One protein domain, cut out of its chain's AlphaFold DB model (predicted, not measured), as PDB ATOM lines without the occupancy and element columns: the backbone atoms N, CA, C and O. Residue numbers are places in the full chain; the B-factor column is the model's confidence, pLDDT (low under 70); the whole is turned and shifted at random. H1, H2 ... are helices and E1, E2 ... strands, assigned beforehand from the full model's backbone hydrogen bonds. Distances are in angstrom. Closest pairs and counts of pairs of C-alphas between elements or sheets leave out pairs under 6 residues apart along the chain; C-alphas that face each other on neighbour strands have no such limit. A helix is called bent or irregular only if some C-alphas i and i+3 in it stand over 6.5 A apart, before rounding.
ATOM      1  N   SER A  17      84.191  41.055  34.978       86.88
ATOM      2  CA  SER A  17      83.133  41.646  35.789       86.88
ATOM      3  C   SER A  17      83.606  41.907  37.200       86.88
ATOM      4  O   SER A  17      84.406  41.153  37.746       86.88
ATOM      5  N   ALA A  18      83.068  42.963  37.792       87.75
ATOM      6  CA  ALA A  18      83.268  43.287  39.191       87.75
ATOM      7  C   ALA A  18      81.947  43.751  39.798       87.75
ATOM      8  O   ALA A  18      81.174  44.458  39.146       87.75
ATOM      9  N   SER A  19      81.696  43.360  41.043       87.62
ATOM     10  CA  SER A  19      80.499  43.722  41.793       87.62
ATOM     11  C   SER A  19      80.847  43.966  43.253       87.62
ATOM     12  O   SER A  19      81.591  43.198  43.852       87.62
ATOM     13  N   CYS A  20      80.260  45.003  43.838       83.25
ATOM     14  CA  CYS A  20      80.321  45.252  45.276       83.25
ATOM     15  C   CYS A  20      79.314  44.393  46.073       83.25
ATOM     16  O   CYS A  20      79.291  44.421  47.307       83.25
ATOM     17  N   GLY A  21      78.477  43.606  45.395       81.88
ATOM     18  CA  GLY A  21      77.465  42.776  46.035       81.88
ATOM     19  C   GLY A  21      76.466  43.582  46.871       81.88
ATOM     20  O   GLY A  21      76.248  44.773  46.663       81.88
ATOM     21  N   THR A  22      75.838  42.912  47.834       81.25
ATOM     22  CA  THR A  22      74.726  43.468  48.627       81.25
ATOM     23  C   THR A  22      75.162  44.203  49.893       81.25
ATOM     24  O   THR A  22      74.352  44.897  50.507       81.25
ATOM     25  N   SER A  23      76.422  44.027  50.302       77.69
ATOM     26  CA  SER A  23      76.958  44.502  51.590       77.69
ATOM     27  C   SER A  23      78.073  45.533  51.450       77.69
ATOM     28  O   SER A  23      78.565  46.030  52.457       77.69
ATOM     29  N   SER A  24      78.463  45.890  50.224       81.25
ATOM     30  CA  SER A  24      79.388  46.995  49.970       81.25
ATOM     31  C   SER A  24      78.885  47.876  48.824       81.25
ATOM     32  O   SER A  24      77.903  47.545  48.156       81.25
ATOM     33  N   ILE A  25      79.517  49.028  48.629       84.50
ATOM     34  CA  ILE A  25      79.144  50.018  47.609       84.50
ATOM     35  C   ILE A  25      80.363  50.413  46.777       84.50
ATOM     36  O   ILE A  25      81.469  50.423  47.314       84.50
ATOM     37  N   PRO A  26      80.204  50.809  45.505       88.25
ATOM     38  CA  PRO A  26      81.310  51.401  44.765       88.25
ATOM     39  C   PRO A  26      81.734  52.739  45.358       88.25
ATOM     40  O   PRO A  26      80.921  53.656  45.455       88.25
ATOM     41  N   PHE A  27      83.015  52.868  45.687       88.06
ATOM     42  CA  PHE A  27      83.623  54.147  46.061       88.06
ATOM     43  C   PHE A  27      84.715  54.572  45.082       88.06
ATOM     44  O   PHE A  27      85.066  55.741  45.048       88.06
ATOM     45  N   TRP A  28      85.261  53.650  44.293       89.62
ATOM     46  CA  TRP A  28      86.341  53.937  43.359       89.62
ATOM     47  C   TRP A  28      86.035  53.324  42.002       89.62
ATOM     48  O   TRP A  28      85.496  52.219  41.916       89.62
ATOM     49  N   PHE A  29      86.384  54.030  40.937       91.12
ATOM     50  CA  PHE A  29      86.301  53.495  39.586       91.12
ATOM     51  C   PHE A  29      87.447  54.050  38.752       91.12
ATOM     52  O   PHE A  29      87.532  55.257  38.554       91.12
ATOM     53  N   GLU A  30      88.323  53.180  38.260       92.31
ATOM     54  CA  GLU A  30      89.496  53.565  37.474       92.31
ATOM     55  C   GLU A  30      89.522  52.888  36.115       92.31
ATOM     56  O   GLU A  30      89.017  51.776  35.949       92.31
ATOM     57  N   ILE A  31      90.164  53.550  35.155       92.56
ATOM     58  CA  ILE A  31      90.551  52.950  33.884       92.56
ATOM     59  C   ILE A  31      92.062  52.738  33.923       92.56
ATOM     60  O   ILE A  31      92.835  53.692  33.925       92.56
ATOM     61  N   LEU A  32      92.506  51.483  33.942       89.69
ATOM     62  CA  LEU A  32      93.926  51.136  33.918       89.69
ATOM     63  C   LEU A  32      94.592  51.623  32.614       89.69
ATOM     64  O   LEU A  32      93.904  51.801  31.605       89.69
ATOM     65  N   PRO A  33      95.933  51.755  32.561       89.00
ATOM     66  CA  PRO A  33      96.648  52.120  31.332       89.00
ATOM     67  C   PRO A  33      96.330  51.225  30.124       89.00
ATOM     68  O   PRO A  33      96.398  51.668  28.983       89.00
ATOM     69  N   SER A  34      95.940  49.972  30.374       85.88
ATOM     70  CA  SER A  34      95.480  49.014  29.363       85.88
ATOM     71  C   SER A  34      94.085  49.315  28.787       85.88
ATOM     72  O   SER A  34      93.606  48.552  27.954       85.88
ATOM     73  N   GLY A  35      93.412  50.378  29.240       85.69
ATOM     74  CA  GLY A  35      92.014  50.696  28.918       85.69
ATOM     75  C   GLY A  35      91.001  49.879  29.718       85.69
ATOM     76  O   GLY A  35      89.804  49.891  29.435       85.69
ATOM     77  N   GLN A  36      91.477  49.127  30.706       86.31
ATOM     78  CA  GLN A  36      90.656  48.181  31.429       86.31
ATOM     79  C   GLN A  36      90.022  48.824  32.676       86.31
ATOM     80  O   GLN A  36      90.764  49.330  33.514       86.31
ATOM     81  N   PRO A  37      88.689  48.768  32.855       89.31
ATOM     82  CA  PRO A  37      88.041  49.275  34.054       89.31
ATOM     83  C   PRO A  37      88.325  48.390  35.270       89.31
ATOM     84  O   PRO A  37      88.435  47.161  35.155       89.31
ATOM     85  N   ARG A  38      88.387  49.032  36.435       90.44
ATOM     86  CA  ARG A  38      88.489  48.396  37.747       90.44
ATOM     87  C   ARG A  38      87.644  49.156  38.769       90.44
ATOM     88  O   ARG A  38      87.636  50.385  38.802       90.44
ATOM     89  N   LEU A  39      86.901  48.408  39.578       89.44
ATOM     90  CA  LEU A  39      85.984  48.919  40.599       89.44
ATOM     91  C   LEU A  39      86.626  48.779  41.982       89.44
ATOM     92  O   LEU A  39      87.228  47.757  42.279       89.44
ATOM     93  N   GLY A  40      86.480  49.768  42.852       89.19
ATOM     94  CA  GLY A  40      86.776  49.622  44.275       89.19
ATOM     95  C   GLY A  40      85.507  49.779  45.095       89.19
ATOM     96  O   GLY A  40      84.699  50.675  44.828       89.19
ATOM     97  N   CYS A  41      85.339  48.925  46.102       86.62
ATOM     98  CA  CYS A  41      84.185  48.914  46.986       86.62
ATOM     99  C   CYS A  41      84.553  49.283  48.428       86.62
ATOM    100  O   CYS A  41      85.653  49.010  48.909       86.62
ATOM    101  N   ALA A  42      83.620  49.944  49.101       83.06
ATOM    102  CA  ALA A  42      83.732  50.370  50.488       83.06
ATOM    103  C   ALA A  42      82.553  49.831  51.297       83.06
ATOM    104  O   ALA A  42      81.490  49.531  50.744       83.06
ATOM    105  N   ILE A  43      82.736  49.745  52.613       79.81
ATOM    106  CA  ILE A  43      81.712  49.293  53.563       79.81
ATOM    107  C   ILE A  43      81.426  50.444  54.537       79.81
ATOM    108  O   ILE A  43      82.085  50.567  55.567       79.81
ATOM    109  N   PRO A  44      80.485  51.343  54.190       74.50
ATOM    110  CA  PRO A  44      80.101  52.458  55.044       74.50
ATOM    111  C   PRO A  44      79.562  51.970  56.381       74.50
ATOM    112  O   PRO A  44      78.758  51.046  56.426       74.50
ATOM    113  N   SER A  45      79.872  52.676  57.467       74.56
ATOM    114  CA  SER A  45      79.332  52.327  58.789       74.56
ATOM    115  C   SER A  45      77.807  52.479  58.893       74.56
ATOM    116  O   SER A  45      77.193  51.949  59.812       74.56
ATOM    117  N   CYS A  46      77.199  53.252  57.988       72.06
ATOM    118  CA  CYS A  46      75.756  53.475  57.897       72.06
ATOM    119  C   CYS A  46      75.067  52.576  56.852       72.06
ATOM    120  O   CYS A  46      73.934  52.852  56.465       72.06
ATOM    121  N   TYR A  47      75.755  51.553  56.337       72.69
ATOM    122  CA  TYR A  47      75.258  50.681  55.279       72.69
ATOM    123  C   TYR A  47      75.628  49.224  55.555       72.69
ATOM    124  O   TYR A  47      76.806  48.889  55.592       72.69
ATOM    125  N   SER A  48      74.603  48.366  55.636       62.34
ATOM    126  CA  SER A  48      74.698  46.922  55.889       62.34
ATOM    127  C   SER A  48      75.289  46.528  57.253       62.34
ATOM    128  O   SER A  48      76.328  47.017  57.681       62.34
ATOM    129  N   ASN A  49      74.624  45.581  57.921       55.12
ATOM    130  CA  ASN A  49      75.043  45.040  59.219       55.12
ATOM    131  C   ASN A  49      75.360  43.536  59.199       55.12
ATOM    132  O   ASN A  49      75.727  42.987  60.231       55.12
ATOM    133  N   GLU A  50      75.247  42.860  58.055       50.75
ATOM    134  CA  GLU A  50      75.498  41.414  57.965       50.75
ATOM    135  C   GLU A  50      76.818  41.125  57.255       50.75
ATOM    136  O   GLU A  50      76.874  40.465  56.215       50.75
ATOM    137  N   PHE A  51      77.907  41.639  57.821       53.09
ATOM    138  CA  PHE A  51      79.214  41.068  57.545       53.09
ATOM    139  C   PHE A  51      79.591  40.160  58.712       53.09
ATOM    140  O   PHE A  51      79.926  40.643  59.788       53.09
ATOM    141  N   ASP A  52      79.544  38.845  58.502       49.22
ATOM    142  CA  ASP A  52      79.913  37.813  59.491       49.22
ATOM    143  C   ASP A  52      81.438  37.764  59.764       49.22
ATOM    144  O   ASP A  52      82.026  36.716  60.002       49.22
ATOM    145  N   GLY A  53      82.145  38.886  59.594       51.38
ATOM    146  CA  GLY A  53      83.605  38.970  59.709       51.38
ATOM    147  C   GLY A  53      84.394  38.144  58.680       51.38
ATOM    148  O   GLY A  53      85.623  38.195  58.681       51.38
ATOM    149  N   ASN A  54      83.728  37.399  57.791       55.72
ATOM    150  CA  ASN A  54      84.376  36.522  56.824       55.72
ATOM    151  C   ASN A  54      84.763  37.283  55.545       55.72
ATOM    152  O   ASN A  54      84.020  37.324  54.560       55.72
ATOM    153  N   ILE A  55      85.951  37.889  55.592       56.69
ATOM    154  CA  ILE A  55      86.591  38.642  54.500       56.69
ATOM    155  C   ILE A  55      86.738  37.792  53.221       56.69
ATOM    156  O   ILE A  55      86.609  38.330  52.123       56.69
ATOM    157  N   ASP A  56      86.874  36.467  53.334       55.94
ATOM    158  CA  ASP A  56      87.027  35.565  52.179       55.94
ATOM    159  C   ASP A  56      85.765  35.531  51.295       55.94
ATOM    160  O   ASP A  56      85.840  35.348  50.077       55.94
ATOM    161  N   LYS A  57      84.583  35.781  51.878       56.72
ATOM    162  CA  LYS A  57      83.318  35.905  51.131       56.72
ATOM    163  C   LYS A  57      83.223  37.222  50.348       56.72
ATOM    164  O   LYS A  57      82.502  37.288  49.356       56.72
ATOM    165  N   LEU A  58      83.939  38.257  50.792       58.00
ATOM    166  CA  LEU A  58      84.006  39.559  50.128       58.00
ATOM    167  C   LEU A  58      85.008  39.548  48.974       58.00
ATOM    168  O   LEU A  58      84.715  40.087  47.915       58.00
ATOM    169  N   ASP A  59      86.145  38.879  49.156       51.69
ATOM    170  CA  ASP A  59      87.125  38.652  48.088       51.69
ATOM    171  C   ASP A  59      86.526  37.779  46.966       51.69
ATOM    172  O   ASP A  59      86.695  38.063  45.784       51.69
ATOM    173  N   SER A  60      85.676  36.809  47.334       51.00
ATOM    174  CA  SER A  60      84.925  35.965  46.387       51.00
ATOM    175  C   SER A  60      83.893  36.717  45.522       51.00
ATOM    176  O   SER A  60      83.442  36.165  44.521       51.00
ATOM    177  N   LEU A  61      83.492  37.952  45.871       56.75
ATOM    178  CA  LEU A  61      82.618  38.787  45.020       56.75
ATOM    179  C   LEU A  61      83.354  39.345  43.793       56.75
ATOM    180  O   LEU A  61      82.715  39.782  42.830       56.75
ATOM    181  N   PHE A  62      84.686  39.314  43.807       62.03
ATOM    182  CA  PHE A  62      85.519  39.736  42.697       62.03
ATOM    183  C   PHE A  62      86.117  38.498  42.028       62.03
ATOM    184  O   PHE A  62      87.130  37.961  42.460       62.03
ATOM    185  N   GLU A  63      85.517  38.054  40.922       50.75
ATOM    186  CA  GLU A  63      86.082  36.997  40.065       50.75
ATOM    187  C   GLU A  63      87.312  37.506  39.266       50.75
ATOM    188  O   GLU A  63      87.406  37.337  38.052       50.75
ATOM    189  N   GLY A  64      88.264  38.186  39.920       52.66
ATOM    190  CA  GLY A  64      89.511  38.657  39.313       52.66
ATOM    191  C   GLY A  64      90.002  40.029  39.789       52.66
ATOM    192  O   GLY A  64      89.436  40.668  40.668       52.66
ATOM    193  N   ARG A  65      91.071  40.518  39.138       56.41
ATOM    194  CA  ARG A  65      91.768  41.802  39.410       56.41
ATOM    195  C   ARG A  65      90.934  43.061  39.128       56.41
ATOM    196  O   ARG A  65      91.467  44.166  39.130       56.41
ATOM    197  N   ASP A  66      89.653  42.898  38.844       65.06
ATOM    198  CA  ASP A  66      88.791  43.938  38.291       65.06
ATOM    199  C   ASP A  66      87.994  44.645  39.411       65.06
ATOM    200  O   ASP A  66      87.228  45.573  39.151       65.06
ATOM    201  N   GLY A  67      88.250  44.235  40.663       70.69
ATOM    202  CA  GLY A  67      87.695  44.745  41.910       70.69
ATOM    203  C   GLY A  67      88.749  44.961  43.012       70.69
ATOM    204  O   GLY A  67      89.869  44.456  42.896       70.69
ATOM    205  N   PHE A  68      88.410  45.688  44.082       77.00
ATOM    206  CA  PHE A  68      89.102  45.648  45.385       77.00
ATOM    207  C   PHE A  68      88.240  46.246  46.508       77.00
ATOM    208  O   PHE A  68      87.270  46.948  46.231       77.00
ATOM    209  N   ILE A  69      88.614  46.023  47.772       74.94
ATOM    210  CA  ILE A  69      87.999  46.658  48.950       74.94
ATOM    211  C   ILE A  69      88.939  47.702  49.544       74.94
ATOM    212  O   ILE A  69      90.151  47.488  49.595       74.94
ATOM    213  N   ARG A  70      88.392  48.822  50.026       78.19
ATOM    214  CA  ARG A  70      89.163  49.839  50.752       78.19
ATOM    215  C   ARG A  70      89.794  49.247  52.018       78.19
ATOM    216  O   ARG A  70      89.101  48.720  52.882       78.19
ATOM    217  N   GLU A  71      91.110  49.392  52.157       76.25
ATOM    218  CA  GLU A  71      91.881  48.760  53.239       76.25
ATOM    219  C   GLU A  71      91.404  49.125  54.652       76.25
ATOM    220  O   GLU A  71      91.445  48.291  55.556       76.25
ATOM    221  N   ASP A  72      90.958  50.364  54.860       74.50
ATOM    222  CA  ASP A  72      90.499  50.822  56.175       74.50
ATOM    223  C   ASP A  72      89.206  50.130  56.611       74.50
ATOM    224  O   ASP A  72      89.030  49.859  57.800       74.50
ATOM    225  N   ASP A  73      88.357  49.739  55.658       70.62
ATOM    226  CA  ASP A  73      87.130  49.001  55.955       70.62
ATOM    227  C   ASP A  73      87.461  47.579  56.438       70.62
ATOM    228  O   ASP A  73      86.832  47.079  57.370       70.62
ATOM    229  N   LEU A  74      88.534  46.968  55.916       68.25
ATOM    230  CA  LEU A  74      89.042  45.670  56.388       68.25
ATOM    231  C   LEU A  74      89.595  45.742  57.824       68.25
ATOM    232  O   LEU A  74      89.561  44.764  58.572       68.25
ATOM    233  N   LYS A  75      90.134  46.899  58.233       65.44
ATOM    234  CA  LYS A  75      90.680  47.114  59.586       65.44
ATOM    235  C   LYS A  75      89.580  47.447  60.595       65.44
ATOM    236  O   LYS A  75      89.620  46.951  61.721       65.44
ATOM    237  N   MET A  76      88.608  48.262  60.190       60.06
ATOM    238  CA  MET A  76      87.517  48.759  61.028       60.06
ATOM    239  C   MET A  76      86.528  47.649  61.429       60.06
ATOM    240  O   MET A  76      86.022  47.649  62.550       60.06
ATOM    241  N   GLN A  77      86.342  46.634  60.582       55.09
ATOM    242  CA  GLN A  77      85.455  45.493  60.844       55.09
ATOM    243  C   GLN A  77      85.843  44.610  62.037       55.09
ATOM    244  O   GLN A  77      85.001  43.881  62.549       55.09
ATOM    245  N   ARG A  78      87.081  44.690  62.538       49.94
ATOM    246  CA  ARG A  78      87.507  43.888  63.698       49.94
ATOM    247  C   ARG A  78      86.920  44.350  65.040       49.94
ATOM    248  O   ARG A  78      87.118  43.657  66.029       49.94
ATOM    249  N   ASN A  79      86.218  45.488  65.090       46.09
ATOM    250  CA  ASN A  79      85.793  46.115  66.350       46.09
ATOM    251  C   ASN A  79      84.322  46.563  66.399       46.09
ATOM    252  O   ASN A  79      83.954  47.311  67.303       46.09
ATOM    253  N   ILE A  80      83.476  46.161  65.449       51.47
ATOM    254  CA  ILE A  80      82.146  46.763  65.309       51.47
ATOM    255  C   ILE A  80      81.015  45.761  65.571       51.47
ATOM    256  O   ILE A  80      80.708  44.905  64.751       51.47
ATOM    257  N   PHE A  81      80.342  45.965  66.703       46.56
ATOM    258  CA  PHE A  81      78.978  45.518  66.980       46.56
ATOM    259  C   PHE A  81      78.057  46.711  66.636       46.56
ATOM    260  O   PHE A  81      77.859  47.590  67.473       46.56
ATOM    261  N   VAL A  82      77.575  46.845  65.387       51.66
ATOM    262  CA  VAL A  82      76.546  47.867  65.084       51.66
ATOM    263  C   VAL A  82      75.176  47.274  65.386       51.66
ATOM    264  O   VAL A  82      74.731  46.310  64.770       51.66
ATOM    265  N   GLU A  83      74.484  47.910  66.317       45.03
ATOM    266  CA  GLU A  83      73.163  47.550  66.819       45.03
ATOM    267  C   GLU A  83      72.050  48.248  66.005       45.03
ATOM    268  O   GLU A  83      71.248  49.019  66.528       45.03
ATOM    269  N   SER A  84      72.027  48.082  64.680       45.47
ATOM    270  CA  SER A  84      70.954  48.647  63.839       45.47
ATOM    271  C   SER A  84      70.770  47.839  62.561       45.47
ATOM    272  O   SER A  84      71.638  47.910  61.704       45.47
ATOM    273  N   PRO A  85      69.671  47.093  62.373       56.09
ATOM    274  CA  PRO A  85      69.469  46.268  61.187       56.09
ATOM    275  C   PRO A  85      69.259  47.155  59.950       56.09
ATOM    276  O   PRO A  85      68.132  47.443  59.552       56.09
ATOM    277  N   HIS A  86      70.347  47.633  59.344       60.94
ATOM    278  CA  HIS A  86      70.287  48.306  58.056       60.94
ATOM    279  C   HIS A  86      69.992  47.242  56.993       60.94
ATOM    280  O   HIS A  86      70.739  46.264  56.901       60.94
ATOM    281  N   PRO A  87      68.921  47.398  56.197       65.12
ATOM    282  CA  PRO A  87      68.570  46.411  55.188       65.12
ATOM    283  C   PRO A  87      69.682  46.286  54.140       65.12
ATOM    284  O   PRO A  87      70.292  47.277  53.747       65.12
ATOM    285  N   LEU A  88      69.942  45.061  53.684       73.62
ATOM    286  CA  LEU A  88      70.874  44.801  52.589       73.62
ATOM    287  C   LEU A  88      70.356  45.402  51.280       73.62
ATOM    288  O   LEU A  88      69.142  45.495  51.058       73.62
ATOM    289  N   ALA A  89      71.278  45.757  50.388       82.06
ATOM    290  CA  ALA A  89      70.905  46.119  49.032       82.06
ATOM    291  C   ALA A  89      70.379  44.908  48.259       82.06
ATOM    292  O   ALA A  89      70.856  43.784  48.423       82.06
ATOM    293  N   LYS A  90      69.426  45.151  47.361       88.56
ATOM    294  CA  LYS A  90      68.950  44.152  46.401       88.56
ATOM    295  C   LYS A  90      69.639  44.394  45.070       88.56
ATOM    296  O   LYS A  90      69.348  45.389  44.420       88.56
ATOM    297  N   CYS A  91      70.549  43.509  44.687       88.62
ATOM    298  CA  CYS A  91      71.274  43.615  43.426       88.62
ATOM    299  C   CYS A  91      70.711  42.657  42.378       88.62
ATOM    300  O   CYS A  91      70.442  41.491  42.672       88.62
ATOM    301  N   ASP A  92      70.582  43.146  41.148       90.31
ATOM    302  CA  ASP A  92      70.207  42.338  39.997       90.31
ATOM    303  C   ASP A  92      71.244  41.232  39.777       90.31
ATOM    304  O   ASP A  92      72.454  41.452  39.844       90.31
ATOM    305  N   THR A  93      70.783  40.029  39.452       84.94
ATOM    306  CA  THR A  93      71.673  38.936  39.028       84.94
ATOM    307  C   THR A  93      72.143  39.103  37.583       84.94
ATOM    308  O   THR A  93      73.122  38.488  37.168       84.94
ATOM    309  N   GLN A  94      71.452  39.937  36.801       86.75
ATOM    310  CA  GLN A  94      71.748  40.182  35.395       86.75
ATOM    311  C   GLN A  94      72.394  41.554  35.204       86.75
ATOM    312  O   GLN A  94      71.952  42.550  35.770       86.75
ATOM    313  N   PHE A  95      73.406  41.608  34.340       88.56
ATOM    314  CA  PHE A  95      73.976  42.868  33.876       88.56
ATOM    315  C   PHE A  95      73.201  43.374  32.662       88.56
ATOM    316  O   PHE A  95      72.707  42.594  31.845       88.56
ATOM    317  N   ARG A  96      73.087  44.696  32.553       87.75
ATOM    318  CA  ARG A  96      72.266  45.380  31.553       87.75
ATOM    319  C   ARG A  96      73.048  46.513  30.908       87.75
ATOM    320  O   ARG A  96      73.962  47.055  31.510       87.75
ATOM    321  N   ARG A  97      72.676  46.931  29.700       82.12
ATOM    322  CA  ARG A  97      73.246  48.144  29.089       82.12
ATOM    323  C   ARG A  97      72.493  49.387  29.562       82.12
ATOM    324  O   ARG A  97      71.267  49.415  29.489       82.12
ATOM    325  N   GLY A  98      73.228  50.434  29.929       75.31
ATOM    326  CA  GLY A  98      72.669  51.748  30.259       75.31
ATOM    327  C   GLY A  98      72.386  51.954  31.749       75.31
ATOM    328  O   GLY A  98      72.945  51.274  32.595       75.31
ATOM    329  N   ALA A  99      71.549  52.944  32.062       82.62
ATOM    330  CA  ALA A  99      71.254  53.339  33.439       82.62
ATOM    331  C   ALA A  99      70.257  52.393  34.130       82.62
ATOM    332  O   ALA A  99      69.448  51.724  33.480       82.62
ATOM    333  N   CYS A 100      70.279  52.393  35.463       87.38
ATOM    334  CA  CYS A 100      69.359  51.603  36.272       87.38
ATOM    335  C   CYS A 100      67.915  52.140  36.210       87.38
ATOM    336  O   CYS A 100      67.714  53.355  36.137       87.38
ATOM    337  N   PRO A 101      66.899  51.255  36.217       82.31
ATOM    338  CA  PRO A 101      65.514  51.623  35.918       82.31
ATOM    339  C   PRO A 101      64.878  52.553  36.959       82.31
ATOM    340  O   PRO A 101      64.114  53.439  36.583       82.31
ATOM    341  N   ASN A 102      65.194  52.391  38.248       84.00
ATOM    342  CA  ASN A 102      64.626  53.209  39.318       84.00
ATOM    343  C   ASN A 102      65.643  54.234  39.834       84.00
ATOM    344  O   ASN A 102      66.312  54.026  40.848       84.00
ATOM    345  N   ALA A 103      65.776  55.360  39.136       79.69
ATOM    346  CA  ALA A 103      66.782  56.375  39.439       79.69
ATOM    347  C   ALA A 103      66.601  57.091  40.797       79.69
ATOM    348  O   ALA A 103      67.426  57.955  41.098       79.69
ATOM    349  N   GLU A 104      65.614  56.743  41.636       80.69
ATOM    350  CA  GLU A 104      65.419  57.269  43.006       80.69
ATOM    351  C   GLU A 104      66.025  56.378  44.096       80.69
ATOM    352  O   GLU A 104      66.634  56.890  45.034       80.69
ATOM    353  N   ILE A 105      66.003  55.054  43.918       84.81
ATOM    354  CA  ILE A 105      66.551  54.096  44.901       84.81
ATOM    355  C   ILE A 105      67.647  53.173  44.352       84.81
ATOM    356  O   ILE A 105      68.265  52.453  45.133       84.81
ATOM    357  N   SER A 106      67.932  53.215  43.044       89.25
ATOM    358  CA  SER A 106      68.940  52.354  42.405       89.25
ATOM    359  C   SER A 106      70.258  53.058  42.069       89.25
ATOM    360  O   SER A 106      70.288  54.226  41.681       89.25
ATOM    361  N   TRP A 107      71.365  52.330  42.183       89.25
ATOM    362  CA  TRP A 107      72.693  52.731  41.712       89.25
ATOM    363  C   TRP A 107      73.364  51.562  40.990       89.25
ATOM    364  O   TRP A 107      72.874  50.433  40.991       89.25
ATOM    365  N   ILE A 108      74.498  51.842  40.362       91.12
ATOM    366  CA  ILE A 108      75.344  50.837  39.731       91.12
ATOM    367  C   ILE A 108      76.187  50.197  40.825       91.12
ATOM    368  O   ILE A 108      77.040  50.873  41.379       91.12
ATOM    369  N   GLY A 109      75.954  48.923  41.136       89.56
ATOM    370  CA  GLY A 109      76.740  48.157  42.112       89.56
ATOM    371  C   GLY A 109      77.881  47.347  41.497       89.56
ATOM    372  O   GLY A 109      78.728  46.829  42.220       89.56
ATOM    373  N   GLY A 110      77.923  47.244  40.168       90.50
ATOM    374  CA  GLY A 110      78.932  46.474  39.454       90.50
ATOM    375  C   GLY A 110      78.908  46.707  37.950       90.50
ATOM    376  O   GLY A 110      78.014  47.371  37.420       90.50
ATOM    377  N   PHE A 111      79.879  46.128  37.250       90.94
ATOM    378  CA  PHE A 111      79.963  46.158  35.794       90.94
ATOM    379  C   PHE A 111      80.382  44.805  35.208       90.94
ATOM    380  O   PHE A 111      80.989  43.977  35.885       90.94
ATOM    381  N   ARG A 112      80.087  44.610  33.922       89.75
ATOM    382  CA  ARG A 112      80.561  43.502  33.096       89.75
ATOM    383  C   ARG A 112      80.988  44.028  31.733       89.75
ATOM    384  O   ARG A 112      80.219  44.698  31.054       89.75
ATOM    385  N   LEU A 113      82.205  43.699  31.324       88.00
ATOM    386  CA  LEU A 113      82.660  43.832  29.950       88.00
ATOM    387  C   LEU A 113      82.341  42.547  29.200       88.00
ATOM    388  O   LEU A 113      82.844  41.465  29.522       88.00
ATOM    389  N   THR A 114      81.491  42.671  28.191       85.75
ATOM    390  CA  THR A 114      81.159  41.573  27.291       85.75
ATOM    391  C   THR A 114      82.287  41.337  26.290       85.75
ATOM    392  O   THR A 114      83.118  42.205  26.028       85.75
ATOM    393  N   THR A 115      82.306  40.157  25.678       81.81
ATOM    394  CA  THR A 115      83.348  39.737  24.722       81.81
ATOM    395  C   THR A 115      83.436  40.626  23.477       81.81
ATOM    396  O   THR A 115      84.494  40.752  22.875       81.81
ATOM    397  N   ASN A 116      82.340  41.297  23.117       82.31
ATOM    398  CA  ASN A 116      82.290  42.306  22.053       82.31
ATOM    399  C   ASN A 116      82.748  43.708  22.508       82.31
ATOM    400  O   ASN A 116      82.536  44.680  21.786       82.31
ATOM    401  N   GLY A 117      83.311  43.833  23.712       80.50
ATOM    402  CA  GLY A 117      83.844  45.079  24.255       80.50
ATOM    403  C   GLY A 117      82.801  46.061  24.786       80.50
ATOM    404  O   GLY A 117      83.167  47.197  25.068       80.50
ATOM    405  N   SER A 118      81.528  45.663  24.913       85.56
ATOM    406  CA  SER A 118      80.483  46.531  25.477       85.56
ATOM    407  C   SER A 118      80.496  46.517  27.006       85.56
ATOM    408  O   SER A 118      80.672  45.470  27.629       85.56
ATOM    409  N   LEU A 119      80.236  47.679  27.605       88.31
ATOM    410  CA  LEU A 119      80.033  47.814  29.043       88.31
ATOM    411  C   LEU A 119      78.565  47.591  29.430       88.31
ATOM    412  O   LEU A 119      77.659  48.263  28.930       88.31
ATOM    413  N   GLU A 120      78.350  46.670  30.358       91.44
ATOM    414  CA  GLU A 120      77.080  46.411  31.028       91.44
ATOM    415  C   GLU A 120      77.219  46.690  32.527       91.44
ATOM    416  O   GLU A 120      78.297  46.557  33.101       91.44
ATOM    417  N   THR A 121      76.133  47.077  33.178       91.56
ATOM    418  CA  THR A 121      76.076  47.479  34.584       91.56
ATOM    419  C   THR A 121      75.149  46.557  35.360       91.56
ATOM    420  O   THR A 121      74.116  46.128  34.844       91.56
ATOM    421  N   GLN A 122      75.495  46.294  36.613       92.44
ATOM    422  CA  GLN A 122      74.618  45.661  37.588       92.44
ATOM    423  C   GLN A 122      73.952  46.744  38.429       92.44
ATOM    424  O   GLN A 122      74.635  47.617  38.969       92.44
ATOM    425  N   CYS A 123      72.633  46.667  38.563       92.06
ATOM    426  CA  CYS A 123      71.868  47.596  39.379       92.06
ATOM    427  C   CYS A 123      71.649  47.029  40.773       92.06
ATOM    428  O   CYS A 123      71.340  45.850  40.922       92.06
ATOM    429  N   CYS A 124      71.803  47.876  41.781       89.38
ATOM    430  CA  CYS A 124      71.456  47.574  43.160       89.38
ATOM    431  C   CYS A 124      70.460  48.610  43.673       89.38
ATOM    432  O   CYS A 124      70.536  49.775  43.287       89.38
ATOM    433  N   GLU A 125      69.530  48.183  44.522       88.88
ATOM    434  CA  GLU A 125      68.477  49.012  45.109       88.88
ATOM    435  C   GLU A 125      68.553  49.037  46.636       88.88
ATOM    436  O   GLU A 125      68.793  48.017  47.287       88.88
ATOM    437  N   TYR A 126      68.320  50.222  47.200       81.94
ATOM    438  CA  TYR A 126      68.368  50.513  48.631       81.94
ATOM    439  C   TYR A 126      67.596  51.800  48.901       81.94
ATOM    440  O   TYR A 126      67.918  52.868  48.378       81.94
ATOM    441  N   GLU A 127      66.576  51.703  49.751       75.19
ATOM    442  CA  GLU A 127      65.672  52.815  50.077       75.19
ATOM    443  C   GLU A 127      66.403  54.030  50.676       75.19
ATOM    444  O   GLU A 127      66.000  55.171  50.443       75.19
ATOM    445  N   GLY A 128      67.525  53.822  51.379       69.62
ATOM    446  CA  GLY A 128      68.317  54.916  51.957       69.62
ATOM    447  C   GLY A 128      68.942  55.864  50.922       69.62
ATOM    448  O   GLY A 128      69.388  56.954  51.279       69.62
ATOM    449  N   ARG A 129      68.918  55.515  49.627       70.31
ATOM    450  CA  ARG A 129      69.405  56.368  48.534       70.31
ATOM    451  C   ARG A 129      68.568  57.631  48.300       70.31
ATOM    452  O   ARG A 129      69.085  58.564  47.694       70.31
ATOM    453  N   ARG A 130      67.331  57.737  48.802       65.44
ATOM    454  CA  ARG A 130      66.496  58.950  48.618       65.44
ATOM    455  C   ARG A 130      67.157  60.245  49.119       65.44
ATOM    456  O   ARG A 130      66.755  61.332  48.720       65.44
ATOM    457  N   LEU A 131      68.174  60.131  49.974       66.44
ATOM    458  CA  LEU A 131      68.962  61.247  50.502       66.44
ATOM    459  C   LEU A 131      70.169  61.628  49.621       66.44
ATOM    460  O   LEU A 131      70.833  62.629  49.887       66.44
ATOM    461  N   ALA A 132      70.475  60.850  48.580       70.88
ATOM    462  CA  ALA A 132      71.626  61.074  47.716       70.88
ATOM    463  C   ALA A 132      71.388  62.250  46.759       70.88
ATOM    464  O   ALA A 132      70.417  62.291  46.001       70.88
ATOM    465  N   LYS A 133      72.324  63.201  46.748       71.88
ATOM    466  CA  LYS A 133      72.314  64.341  45.830       71.88
ATOM    467  C   LYS A 133      73.201  64.051  44.627       71.88
ATOM    468  O   LYS A 133      74.320  63.571  44.763       71.88
ATOM    469  N   LYS A 134      72.737  64.418  43.432       76.88
ATOM    470  CA  LYS A 134      73.578  64.379  42.234       76.88
ATOM    471  C   LYS A 134      74.697  65.420  42.341       76.88
ATOM    472  O   LYS A 134      74.414  66.617  42.351       76.88
ATOM    473  N   ILE A 135      75.942  64.951  42.377       76.38
ATOM    474  CA  ILE A 135      77.135  65.804  42.483       76.38
ATOM    475  C   ILE A 135      77.622  66.274  41.105       76.38
ATOM    476  O   ILE A 135      77.922  67.451  40.931       76.38
ATOM    477  N   GLY A 136      77.641  65.400  40.093       83.69
ATOM    478  CA  GLY A 136      78.133  65.780  38.768       83.69
ATOM    479  C   GLY A 136      78.093  64.665  37.729       83.69
ATOM    480  O   GLY A 136      77.415  63.652  37.893       83.69
ATOM    481  N   LYS A 137      78.805  64.898  36.627       88.81
ATOM    482  CA  LYS A 137      79.153  63.912  35.600       88.81
ATOM    483  C   LYS A 137      80.640  64.071  35.314       88.81
ATOM    484  O   LYS A 137      81.118  65.200  35.283       88.81
ATOM    485  N   MET A 138      81.332  62.969  35.071       88.94
ATOM    486  CA  MET A 138      82.727  62.994  34.644       88.94
ATOM    487  C   MET A 138      82.966  61.988  33.530       88.94
ATOM    488  O   MET A 138      82.230  61.011  33.394       88.94
ATOM    489  N   THR A 139      84.004  62.257  32.753       92.06
ATOM    490  CA  THR A 139      84.554  61.347  31.756       92.06
ATOM    491  C   THR A 139      85.928  60.937  32.251       92.06
ATOM    492  O   THR A 139      86.680  61.802  32.685       92.06
ATOM    493  N   LEU A 140      86.214  59.637  32.211       90.69
ATOM    494  CA  LEU A 140      87.508  59.085  32.592       90.69
ATOM    495  C   LEU A 140      88.217  58.566  31.344       90.69
ATOM    496  O   LEU A 140      87.643  57.784  30.583       90.69
ATOM    497  N   ASN A 141      89.454  59.002  31.156       92.38
ATOM    498  CA  ASN A 141      90.403  58.487  30.182       92.38
ATOM    499  C   ASN A 141      91.255  57.371  30.798       92.38
ATOM    500  O   ASN A 141      91.177  57.073  31.991       92.38
ATOM    501  N   ASN A 142      92.112  56.756  29.982       91.75
ATOM    502  CA  ASN A 142      93.088  55.793  30.482       91.75
ATOM    503  C   ASN A 142      93.976  56.430  31.559       91.75
ATOM    504  O   ASN A 142      94.463  57.545  31.389       91.75
ATOM    505  N   ASN A 143      94.237  55.666  32.620       92.38
ATOM    506  CA  ASN A 143      94.994  56.069  33.803       92.38
ATOM    507  C   ASN A 143      94.317  57.155  34.666       92.38
ATOM    508  O   ASN A 143      94.969  57.752  35.522       92.38
ATOM    509  N   GLU A 144      93.023  57.406  34.461       94.69
ATOM    510  CA  GLU A 144      92.217  58.265  35.326       94.69
ATOM    511  C   GLU A 144      91.306  57.435  36.231       94.69
ATOM    512  O   GLU A 144      90.920  56.303  35.918       94.69
ATOM    513  N   ALA A 145      90.942  58.032  37.363       92.50
ATOM    514  CA  ALA A 145      90.076  57.410  38.342       92.50
ATOM    515  C   ALA A 145      89.108  58.406  38.973       92.50
ATOM    516  O   ALA A 145      89.408  59.584  39.169       92.50
ATOM    517  N   TYR A 146      87.947  57.883  39.331       91.00
ATOM    518  CA  TYR A 146      86.981  58.497  40.213       91.00
ATOM    519  C   TYR A 146      87.149  57.944  41.627       91.00
ATOM    520  O   TYR A 146      87.200  56.728  41.810       91.00
ATOM    521  N   SER A 147      87.127  58.838  42.615       89.25
ATOM    522  CA  SER A 147      86.924  58.495  44.019       89.25
ATOM    523  C   SER A 147      85.680  59.206  44.534       89.25
ATOM    524  O   SER A 147      85.625  60.434  44.549       89.25
ATOM    525  N   GLY A 148      84.705  58.431  44.983       83.75
ATOM    526  CA  GLY A 148      83.617  58.885  45.831       83.75
ATOM    527  C   GLY A 148      84.055  59.010  47.288       83.75
ATOM    528  O   GLY A 148      85.105  58.502  47.699       83.75
ATOM    529  N   GLY A 149      83.232  59.700  48.070       79.38
ATOM    530  CA  GLY A 149      83.465  59.980  49.477       79.38
ATOM    531  C   GLY A 149      82.327  59.544  50.393       79.38
ATOM    532  O   GLY A 149      81.193  59.283  49.985       79.38
ATOM    533  N   ALA A 150      82.659  59.487  51.679       79.12
ATOM    534  CA  ALA A 150      81.697  59.396  52.763       79.12
ATOM    535  C   ALA A 150      81.116  60.786  53.061       79.12
ATOM    536  O   ALA A 150      81.839  61.781  53.082       79.12
ATOM    537  N   VAL A 151      79.816  60.843  53.331       80.06
ATOM    538  CA  VAL A 151      79.123  62.065  53.749       80.06
ATOM    539  C   VAL A 151      78.891  61.994  55.250       80.06
ATOM    540  O   VAL A 151      78.327  61.016  55.751       80.06
ATOM    541  N   PHE A 152      79.311  63.037  55.960       79.56
ATOM    542  CA  PHE A 152      79.252  63.109  57.415       79.56
ATOM    543  C   PHE A 152      78.267  64.179  57.891       79.56
ATOM    544  O   PHE A 152      78.184  65.257  57.306       79.56
ATOM    545  N   SER A 153      77.568  63.884  58.986       80.94
ATOM    546  CA  SER A 153      76.795  64.838  59.789       80.94
ATOM    547  C   SER A 153      77.118  64.585  61.257       80.94
ATOM    548  O   SER A 153      77.116  63.434  61.690       80.94
ATOM    549  N   ASP A 154      77.443  65.632  62.016       84.88
ATOM    550  CA  ASP A 154      77.799  65.544  63.444       84.88
ATOM    551  C   ASP A 154      78.879  64.489  63.758       84.88
ATOM    552  O   ASP A 154      78.802  63.743  64.732       84.88
ATOM    553  N   GLY A 155      79.886  64.380  62.883       78.88
ATOM    554  CA  GLY A 155      80.984  63.414  63.021       78.88
ATOM    555  C   GLY A 155      80.602  61.954  62.748       78.88
ATOM    556  O   GLY A 155      81.459  61.078  62.837       78.88
ATOM    557  N   ARG A 156      79.346  61.671  62.381       76.12
ATOM    558  CA  ARG A 156      78.870  60.337  61.990       76.12
ATOM    559  C   ARG A 156      78.734  60.263  60.478       76.12
ATOM    560  O   ARG A 156      78.216  61.187  59.854       76.12
ATOM    561  N   GLN A 157      79.184  59.164  59.879       75.19
ATOM    562  CA  GLN A 157      78.898  58.906  58.470       75.19
ATOM    563  C   GLN A 157      77.397  58.633  58.321       75.19
ATOM    564  O   GLN A 157      76.865  57.748  58.988       75.19
ATOM    565  N   VAL A 158      76.726  59.413  57.475       75.88
ATOM    566  CA  VAL A 158      75.272  59.345  57.251       75.88
ATOM    567  C   VAL A 158      74.909  58.989  55.814       75.88
ATOM    568  O   VAL A 158      73.792  58.547  55.560       75.88
ATOM    569  N   ALA A 159      75.834  59.177  54.871       77.81
ATOM    570  CA  ALA A 159      75.650  58.810  53.474       77.81
ATOM    571  C   ALA A 159      77.006  58.597  52.775       77.81
ATOM    572  O   ALA A 159      78.074  58.594  53.398       77.81
ATOM    573  N   PHE A 160      76.954  58.380  51.467       80.19
ATOM    574  CA  PHE A 160      78.095  58.110  50.605       80.19
ATOM    575  C   PHE A 160      77.757  58.491  49.164       80.19
ATOM    576  O   PHE A 160      76.584  58.512  48.777       80.19
ATOM    577  N   ASP A 161      78.786  58.782  48.374       83.81
ATOM    578  CA  ASP A 161      78.620  59.031  46.948       83.81
ATOM    579  C   ASP A 161      78.221  57.757  46.196       83.81
ATOM    580  O   ASP A 161      78.613  56.644  46.543       83.81
TER     581      ASP A 161
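What this domain is: This is residues 17 to 161 of the 175 residues of the protein "Warthog protein 1 (inferred by orthology to a C. elegans protein)" of Anisakis simplex (UniProt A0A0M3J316). Picture a sandwich of two sheets, E4 E3 E2 E7 over E1 E5 E6, their strands running nearly in line. Past E7 the chain goes on into a separate hairpin, E8 and E9, while the short helices H1 and H2 graze the four-stranded sheet and long loops link the parts. The printed part has 145 residues, with three named helices and nine named strands in the order E1 E2 E3 H1 E4 H2 E5 E6 H3 E7 E8 E9; the class is mixed, with 65 residues in named elements, under half. The sheet E4 E3 E2 E7 is mixed and the sheet E1 E5 E6 antiparallel. The whole is compact, with a radius of gyration of the C-alphas of 15.1 A and spans of 46 by 32 by 28 A.

How they stand to each other: Start at E1, residues 17 to 19, antiparallel to E5, residues 106 to 113; N 18 and O 111 are 3.0 A apart, within hydrogen-bond range. E5 bends by 54 degrees at residue 109 and makes a hairpin with E6, residues 119 to 125, where N 109 and O 122 are 2.9 A apart. Next find the hairpin of E2, residues 25 to 31, and E3, residues 37 to 42, with N 27 and O 40 at 2.9 A. E4, residues 67 to 69, is parallel to E3, with N 41 and O 68 at 2.8 A; E7, residues 145 to 147, is antiparallel to E2, with N 29 and O 146 at 3.0 A. The facing parts of the two sheets are 11.0 A centre to centre; the closest C-alphas of E2 and E5 are those of Pro 26 and Gly 109, 6.2 A apart. E3, H1 (residues 55 to 59) and E4 form a strand-helix-strand unit, two parallel neighbour strands with a helix between, its crossover right-handed. H1 only grazes the sheet E4 E3 E2 E7, as does H2, residues 71 to 79, with its residues 71 to 74. H3, residues 127 to 131, only grazes the sheet E1 E5 E6, only just on it with 5 pairs of C-alphas within 10 A. E7 runs on at 22 degrees into E8, residues 150 to 153, whose hairpin with E9, residues 156 to 160, has N 151 and O 159 at 2.8 A. In H1 every O i to N i+4 pair is within hydrogen-bond range; H2 has 3 of 5, and H3 has 0 of 1 beside 1 of 2 O i to N i+3 pairs.

Where its parts are: Find C-alpha 17, where E1 begins, at (83.133, 41.646, 35.789). E2 measures 18.1 A, E3 17.0 A, H2 14.7 A, E5 20.4 A and E6 19.8 A. H3 is only just irregular, C-alphas 128 and 131 being 6.53 A apart. E9 ends at C-alpha 160, (78.095, 58.110, 50.605).

The domain as a whole: The C-alphas farthest apart, of Asn 116 and Asp 154, are 47.7 A apart. The printed part has no cut; its long links are E3 to H1, H2 to E5 and H3 to E7. Mean pLDDT of the printed part is 77.1, and 36 residues are under 70: 48 to 66, 74 to 87, 128, and 130 to 131.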